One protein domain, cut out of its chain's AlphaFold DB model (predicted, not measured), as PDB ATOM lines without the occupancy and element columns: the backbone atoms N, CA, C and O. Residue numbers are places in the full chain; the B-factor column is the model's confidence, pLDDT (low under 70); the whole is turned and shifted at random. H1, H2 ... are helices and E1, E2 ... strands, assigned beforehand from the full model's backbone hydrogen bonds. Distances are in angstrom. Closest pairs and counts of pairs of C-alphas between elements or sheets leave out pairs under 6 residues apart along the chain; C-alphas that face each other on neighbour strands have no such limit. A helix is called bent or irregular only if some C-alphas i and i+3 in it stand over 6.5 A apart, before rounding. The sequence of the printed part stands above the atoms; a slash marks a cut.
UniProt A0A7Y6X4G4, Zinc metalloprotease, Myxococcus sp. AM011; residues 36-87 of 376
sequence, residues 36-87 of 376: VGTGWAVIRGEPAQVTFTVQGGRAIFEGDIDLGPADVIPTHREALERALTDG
ATOM      1  N   VAL A  36     252.224 184.129 396.521       89.25
ATOM      2  CA  VAL A  36     251.944 182.703 396.331       89.25
ATOM      3  C   VAL A  36     250.431 182.529 396.216       89.25
ATOM      4  O   VAL A  36     249.688 182.972 397.093       89.25
ATOM      5  N   GLY A  37     249.985 181.915 395.125       90.12
ATOM      6  CA  GLY A  37     248.591 181.591 394.847       90.12
ATOM      7  C   GLY A  37     248.356 180.085 394.821       90.12
ATOM      8  O   GLY A  37     249.278 179.299 394.618       90.12
ATOM      9  N   THR A  38     247.103 179.683 395.017       91.62
ATOM     10  CA  THR A  38     246.646 178.300 394.837       91.62
ATOM     11  C   THR A  38     245.473 178.278 393.874       91.62
ATOM     12  O   THR A  38     244.608 179.151 393.953       91.62
ATOM     13  N   GLY A  39     245.405 177.264 393.023       90.75
ATOM     14  CA  GLY A  39     244.316 177.095 392.071       90.75
ATOM     15  C   GLY A  39     244.282 175.687 391.495       90.75
ATOM     16  O   GLY A  39     244.954 174.794 392.001       90.75
ATOM     17  N   TRP A  40     243.487 175.492 390.454       88.38
ATOM     18  CA  TRP A  40     243.333 174.231 389.748       88.38
ATOM     19  C   TRP A  40     243.796 174.394 388.307       88.38
ATOM     20  O   TRP A  40     243.347 175.296 387.605       88.38
ATOM     21  N   ALA A  41     244.669 173.493 387.880       85.06
ATOM     22  CA  ALA A  41     245.119 173.354 386.503       85.06
ATOM     23  C   ALA A  41     245.081 171.870 386.137       85.06
ATOM     24  O   ALA A  41     245.000 171.015 387.022       85.06
ATOM     25  N   VAL A  42     245.126 171.546 384.849       78.31
ATOM     26  CA  VAL A  42     245.352 170.152 384.462       78.31
ATOM     27  C   VAL A  42     246.862 169.957 384.404       78.31
ATOM     28  O   VAL A  42     247.560 170.662 383.675       78.31
ATOM     29  N   ILE A  43     247.352 169.061 385.255       78.19
ATOM     30  CA  ILE A  43     248.763 168.727 385.388       78.19
ATOM     31  C   ILE A  43     248.904 167.274 385.029       78.19
ATOM     32  O   ILE A  43     248.226 166.405 385.572       78.19
ATOM     33  N   ARG A  44     249.798 167.021 384.086       73.38
ATOM     34  CA  ARG A  44     250.007 165.687 383.557       73.38
ATOM     35  C   ARG A  44     248.706 164.986 383.079       73.38
ATOM     36  O   ARG A  44     248.634 163.768 383.015       73.38
ATOM     37  N   GLY A  45     247.684 165.758 382.716       70.31
ATOM     38  CA  GLY A  45     246.432 165.248 382.156       70.31
ATOM     39  C   GLY A  45     245.291 165.064 383.104       70.31
ATOM     40  O   GLY A  45     244.170 164.837 382.663       70.31
ATOM     41  N   GLU A  46     245.552 165.290 384.379       73.12
ATOM     42  CA  GLU A  46     244.538 165.212 385.405       73.12
ATOM     43  C   GLU A  46     244.339 166.577 386.060       73.12
ATOM     44  O   GLU A  46     245.307 167.308 386.303       73.12
ATOM     45  N   PRO A  47     243.089 166.955 386.368       80.19
ATOM     46  CA  PRO A  47     242.811 168.090 387.230       80.19
ATOM     47  C   PRO A  47     243.558 167.962 388.563       80.19
ATOM     48  O   PRO A  47     243.293 167.056 389.357       80.19
ATOM     49  N   ALA A  48     244.452 168.906 388.844       82.50
ATOM     50  CA  ALA A  48     245.241 168.942 390.064       82.50
ATOM     51  C   ALA A  48     245.190 170.325 390.713       82.50
ATOM     52  O   ALA A  48     245.191 171.364 390.045       82.50
ATOM     53  N   GLN A  49     245.184 170.339 392.045       89.38
ATOM     54  CA  GLN A  49     245.401 171.572 392.783       89.38
ATOM     55  C   GLN A  49     246.889 171.928 392.732       89.38
ATOM     56  O   GLN A  49     247.753 171.145 393.133       89.38
ATOM     57  N   VAL A  50     247.187 173.132 392.266       88.50
ATOM     58  CA  VAL A  50     248.540 173.657 392.112       88.50
ATOM     59  C   VAL A  50     248.754 174.857 393.014       88.50
ATOM     60  O   VAL A  50     247.830 175.600 393.345       88.50
ATOM     61  N   THR A  51     250.004 175.043 393.417       91.81
ATOM     62  CA  THR A  51     250.468 176.266 394.069       91.81
ATOM     63  C   THR A  51     251.505 176.896 393.153       91.81
ATOM     64  O   THR A  51     252.384 176.196 392.659       91.81
ATOM     65  N   PHE A  52     251.382 178.192 392.912       90.50
ATOM     66  CA  PHE A  52     252.211 178.931 391.968       90.50
ATOM     67  C   PHE A  52     252.641 180.264 392.571       90.50
ATOM     68  O   PHE A  52     252.019 180.781 393.502       90.50
ATOM     69  N   THR A  53     253.693 180.847 392.012       91.12
ATOM     70  CA  THR A  53     254.124 182.209 392.324       91.12
ATOM     71  C   THR A  53     253.667 183.146 391.219       91.12
ATOM     72  O   THR A  53     253.785 182.837 390.039       91.12
ATOM     73  N   VAL A  54     253.146 184.311 391.579       90.75
ATOM     74  CA  VAL A  54     252.726 185.308 390.597       90.75
ATOM     75  C   VAL A  54     253.941 186.103 390.139       90.75
ATOM     76  O   VAL A  54     254.609 186.727 390.961       90.75
ATOM     77  N   GLN A  55     254.213 186.145 388.839       89.50
ATOM     78  CA  GLN A  55     255.276 186.969 388.267       89.50
ATOM     79  C   GLN A  55     254.739 187.766 387.083       89.50
ATOM     80  O   GLN A  55     254.222 187.195 386.130       89.50
ATOM     81  N   GLY A  56     254.796 189.100 387.152       87.19
ATOM     82  CA  GLY A  56     254.269 189.945 386.069       87.19
ATOM     83  C   GLY A  56     252.786 189.692 385.744       87.19
ATOM     84  O   GLY A  56     252.382 189.828 384.595       87.19
ATOM     85  N   GLY A  57     251.984 189.281 386.736       89.00
ATOM     86  CA  GLY A  57     250.576 188.905 386.556       89.00
ATOM     87  C   GLY A  57     250.349 187.500 385.985       89.00
ATOM     88  O   GLY A  57     249.205 187.133 385.740       89.00
ATOM     89  N   ARG A  58     251.405 186.704 385.782       90.12
ATOM     90  CA  ARG A  58     251.352 185.304 385.331       90.12
ATOM     91  C   ARG A  58     251.497 184.342 386.503       90.12
ATOM     92  O   ARG A  58     252.201 184.657 387.460       90.12
ATOM     93  N   ALA A  59     250.843 183.191 386.437       91.81
ATOM     94  CA  ALA A  59     250.965 182.119 387.417       91.81
ATOM     95  C   ALA A  59     252.134 181.197 387.047       91.81
ATOM     96  O   ALA A  59     252.008 180.366 386.153       91.81
ATOM     97  N   ILE A  60     253.262 181.344 387.741       92.25
ATOM     98  CA  ILE A  60     254.476 180.559 387.511       92.25
ATOM     99  C   ILE A  60     254.524 179.379 388.478       92.25
ATOM    100  O   ILE A  60     254.657 179.534 389.698       92.25
ATOM    101  N   PHE A  61     254.379 178.193 387.918       91.62
ATOM    102  CA  PHE A  61     254.394 176.903 388.579       91.62
ATOM    103  C   PHE A  61     255.780 176.267 388.453       91.62
ATOM    104  O   PHE A  61     256.446 176.458 387.446       91.62
ATOM    105  N   GLU A  62     256.243 175.567 389.494       90.81
ATOM    106  CA  GLU A  62     257.576 174.933 389.508       90.81
ATOM    107  C   GLU A  62     258.721 175.858 389.020       90.81
ATOM    108  O   GLU A  62     259.707 175.410 388.454       90.81
ATOM    109  N   GLY A  63     258.626 177.166 389.265       90.81
ATOM    110  CA  GLY A  63     259.689 178.128 388.955       90.81
ATOM    111  C   GLY A  63     259.709 178.685 387.529       90.81
ATOM    112  O   GLY A  63     260.023 179.860 387.390       90.81
ATOM    113  N   ASP A  64     259.328 177.916 386.511       93.50
ATOM    114  CA  ASP A  64     259.448 178.301 385.091       93.50
ATOM    115  C   ASP A  64     258.299 177.792 384.190       93.50
ATOM    116  O   ASP A  64     258.291 178.047 382.986       93.50
ATOM    117  N   ILE A  65     257.261 177.166 384.753       93.06
ATOM    118  CA  ILE A  65     256.075 176.752 383.994       93.06
ATOM    119  C   ILE A  65     254.992 177.831 384.082       93.06
ATOM    120  O   ILE A  65     254.415 178.079 385.140       93.06
ATOM    121  N   ASP A  66     254.666 178.463 382.958       93.06
ATOM    122  CA  ASP A  66     253.637 179.502 382.881       93.06
ATOM    123  C   ASP A  66     252.230 178.903 382.688       93.06
ATOM    124  O   ASP A  66     251.835 178.471 381.599       93.06
ATOM    125  N   LEU A  67     251.433 178.926 383.758       89.19
ATOM    126  CA  LEU A  67     250.040 178.472 383.763       89.19
ATOM    127  C   LEU A  67     249.050 179.513 383.229       89.19
ATOM    128  O   LEU A  67     247.849 179.278 383.257       89.19
ATOM    129  N   GLY A  68     249.493 180.669 382.737       88.81
ATOM    130  CA  GLY A  68     248.598 181.710 382.235       88.81
ATOM    131  C   GLY A  68     248.448 182.919 383.153       88.81
ATOM    132  O   GLY A  68     249.186 183.078 384.127       88.81
ATOM    133  N   PRO A  69     247.496 183.817 382.837       89.88
ATOM    134  CA  PRO A  69     247.191 184.960 383.689       89.88
ATOM    135  C   PRO A  69     246.743 184.484 385.075       89.88
ATOM    136  O   PRO A  69     245.874 183.624 385.206       89.88
ATOM    137  N   ALA A  70     247.361 185.025 386.122       90.25
ATOM    138  CA  ALA A  70     247.154 184.558 387.485       90.25
ATOM    139  C   ALA A  70     245.720 184.786 387.972       90.25
ATOM    140  O   ALA A  70     245.221 183.984 388.755       90.25
ATOM    141  N   ASP A  71     245.060 185.845 387.504       86.56
ATOM    142  CA  ASP A  71     243.707 186.271 387.877       86.56
ATOM    143  C   ASP A  71     242.585 185.406 387.286       86.56
ATOM    144  O   ASP A  71     241.452 185.477 387.763       86.56
ATOM    145  N   VAL A  72     242.895 184.570 386.290       86.19
ATOM    146  CA  VAL A  72     241.930 183.644 385.677       86.19
ATOM    147  C   VAL A  72     242.162 182.186 386.065       86.19
ATOM    148  O   VAL A  72     241.426 181.319 385.601       86.19
ATOM    149  N   ILE A  73     243.149 181.882 386.915       85.88
ATOM    150  CA  ILE A  73     243.366 180.504 387.367       85.88
ATOM    151  C   ILE A  73     242.147 180.028 388.180       85.88
ATOM    152  O   ILE A  73     241.793 180.668 389.176       85.88
ATOM    153  N   PRO A  74     241.508 178.899 387.811       87.62
ATOM    154  CA  PRO A  74     240.350 178.380 388.528       87.62
ATOM    155  C   PRO A  74     240.634 178.137 390.012       87.62
ATOM    156  O   PRO A  74     241.623 177.512 390.388       87.62
ATOM    157  N   THR A  75     239.734 178.585 390.881       88.19
ATOM    158  CA  THR A  75     239.881 178.438 392.340       88.19
ATOM    159  C   THR A  75     239.366 177.102 392.872       88.19
ATOM    160  O   THR A  75     239.723 176.698 393.979       88.19
ATOM    161  N   HIS A  76     238.565 176.380 392.085       88.06
ATOM    162  CA  HIS A  76     238.013 175.075 392.436       88.06
ATOM    163  C   HIS A  76     237.908 174.159 391.204       88.06
ATOM    164  O   HIS A  76     237.830 174.637 390.069       88.06
ATOM    165  N   ARG A  77     237.897 172.839 391.429       88.06
ATOM    166  CA  ARG A  77     237.944 171.815 390.373       88.06
ATOM    167  C   ARG A  77     236.812 171.952 389.357       88.06
ATOM    168  O   ARG A  77     237.058 171.894 388.161       88.06
ATOM    169  N   GLU A  78     235.587 172.211 389.806       87.75
ATOM    170  CA  GLU A  78     234.437 172.311 388.901       87.75
ATOM    171  C   GLU A  78     234.536 173.531 387.970       87.75
ATOM    172  O   GLU A  78     233.960 173.526 386.885       87.75
ATOM    173  N   ALA A  79     235.241 174.598 388.371       83.81
ATOM    174  CA  ALA A  79     235.496 175.735 387.487       83.81
ATOM    175  C   ALA A  79     236.486 175.374 386.375       83.81
ATOM    176  O   ALA A  79     236.286 175.793 385.238       83.81
ATOM    177  N   LEU A  80     237.499 174.560 386.687       83.69
ATOM    178  CA  LEU A  80     238.423 174.014 385.697       83.69
ATOM    179  C   LEU A  80     237.696 173.089 384.709       83.69
ATOM    180  O   LEU A  80     237.844 173.240 383.502       83.69
ATOM    181  N   GLU A  81     236.867 172.174 385.208       81.38
ATOM    182  CA  GLU A  81     236.103 171.235 384.373       81.38
ATOM    183  C   GLU A  81     235.120 171.951 383.430       81.38
ATOM    184  O   GLU A  81     234.974 171.569 382.268       81.38
ATOM    185  N   ARG A  82     234.492 173.045 383.886       77.19
ATOM    186  CA  ARG A  82     233.673 173.902 383.013       77.19
ATOM    187  C   ARG A  82     234.507 174.613 381.951       77.19
ATOM    188  O   ARG A  82     234.156 174.546 380.781       77.19
ATOM    189  N   ALA A  83     235.628 175.223 382.339       72.06
ATOM    190  CA  ALA A  83     236.525 175.903 381.402       72.06
ATOM    191  C   ALA A  83     237.033 174.973 380.285       72.06
ATOM    192  O   ALA A  83     237.103 175.379 379.124       72.06
ATOM    193  N   LEU A  84     237.333 173.718 380.635       70.69
ATOM    194  CA  LEU A  84     237.691 172.654 379.696       70.69
ATOM    195  C   LEU A  84     236.561 172.331 378.710       70.69
ATOM    196  O   LEU A  84     236.814 172.162 377.520       70.69
ATOM    197  N   THR A  85     235.322 172.259 379.198       67.31
ATOM    198  CA  THR A  85     234.145 171.914 378.384       67.31
ATOM    199  C   THR A  85     233.755 173.047 377.433       67.31
ATOM    200  O   THR A  85     233.374 172.798 376.291       67.31
ATOM    201  N   ASP A  86     233.894 174.295 377.879       60.97
ATOM    202  CA  ASP A  86     233.516 175.491 377.121       60.97
ATOM    203  C   ASP A  86     234.546 175.873 376.037       60.97
ATOM    204  O   ASP A  86     234.352 176.844 375.303       60.97
ATOM    205  N   GLY A  87     235.651 175.122 375.918       52.25
ATOM    206  CA  GLY A  87     236.682 175.353 374.904       52.25
ATOM    207  C   GLY A  87     237.360 176.719 375.031       52.25
ATOM    208  O   GLY A  87     237.791 177.283 374.022       52.25
TER     209      GLY A  87
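Overview. This is residues 36 to 87 of the 376 residues of the protein "Zinc metalloprotease" of Myxococcus sp. AM011 (UniProt A0A7Y6X4G4). What does the model look like? One four-stranded antiparallel sheet is strongly twisted and curled like part of a barrel: the bent hairpin E1 and E2 makes its long part, the shorter strands E3 and E4 continue the curl, and the helix H1 packs on E1 and E2, away from E3 and E4. What is it made of? The 52 printed residues hold four named strands and one named helix, in the chain order E1 E2 E3 E4 H1, and the class is mixed, helices and strands; the sheet's order is E1 E2 E3 E4. How large is it? It is compact, with a radius of gyration of the C-alphas of 10.4 A, and rounded, spanning 28 by 20 by 16 A.

Arrangement. How do the strands follow each other? E1, residues 36 to 43, E2, residues 46 to 55, E3, residues 58 to 61, and E4, residues 65 to 69, form a meander, each strand the antiparallel neighbour of the one before, and each successive pair is a hairpin. N 39 and O 50 are 3.0 A apart between E1 and E2, N 55 and O 58 are 2.9 A apart between E2 and E3, and N 61 and O 65 are 2.8 A apart between E3 and E4, each within hydrogen-bond range. How does the sheet turn? E1 bends by 71 degrees at residue 40 and E2 by 64 degrees at residue 49, and from edge to edge the way across the sheet turns by 94 degrees. The closest C-alphas of the edge strands E1 and E4, those of Ala 41 and Leu 67, are 7.6 A apart. Where is the helix? H1, residues 77 to 85, is on the sheet at a height over the sheet of 8.4 A, over E1 and slantwise to the strands, at 48 degrees to E1 on the local plane. Its closest C-alphas to E1 are those of Arg 77 and Trp 40, 5.9 A apart, and every O i to N i+4 pair in H1 is within hydrogen-bond range.

Along the chain. Where does the sheet begin? E1 begins at C-alpha 36, at (251.944, 182.703, 396.331), and measures 18.0 A from first to last C-alpha. How long are the other strands? E2, residues 46 to 55, measures 24.4 A, E3, residues 58 to 61, 9.5 A, and E4, residues 65 to 69, 12.1 A. Where does the helix end? H1, residues 77 to 85, measures 12.6 A and ends at C-alpha 85, at (234.145, 171.914, 378.384).

Size, cuts and confidence. How far does it reach? The two C-alphas farthest apart, those of Gly 63 and Asp 86, are 28.8 A apart. Is there a cut, or a long link? The printed part has no cut; the links E1 to E2, E2 to E3 and E3 to E4 are tight, and the link E4 to H1, seven residues, is short. Where is the confidence low? The mean pLDDT of the printed part is 84.8, and residues 85 to 87 are under 70.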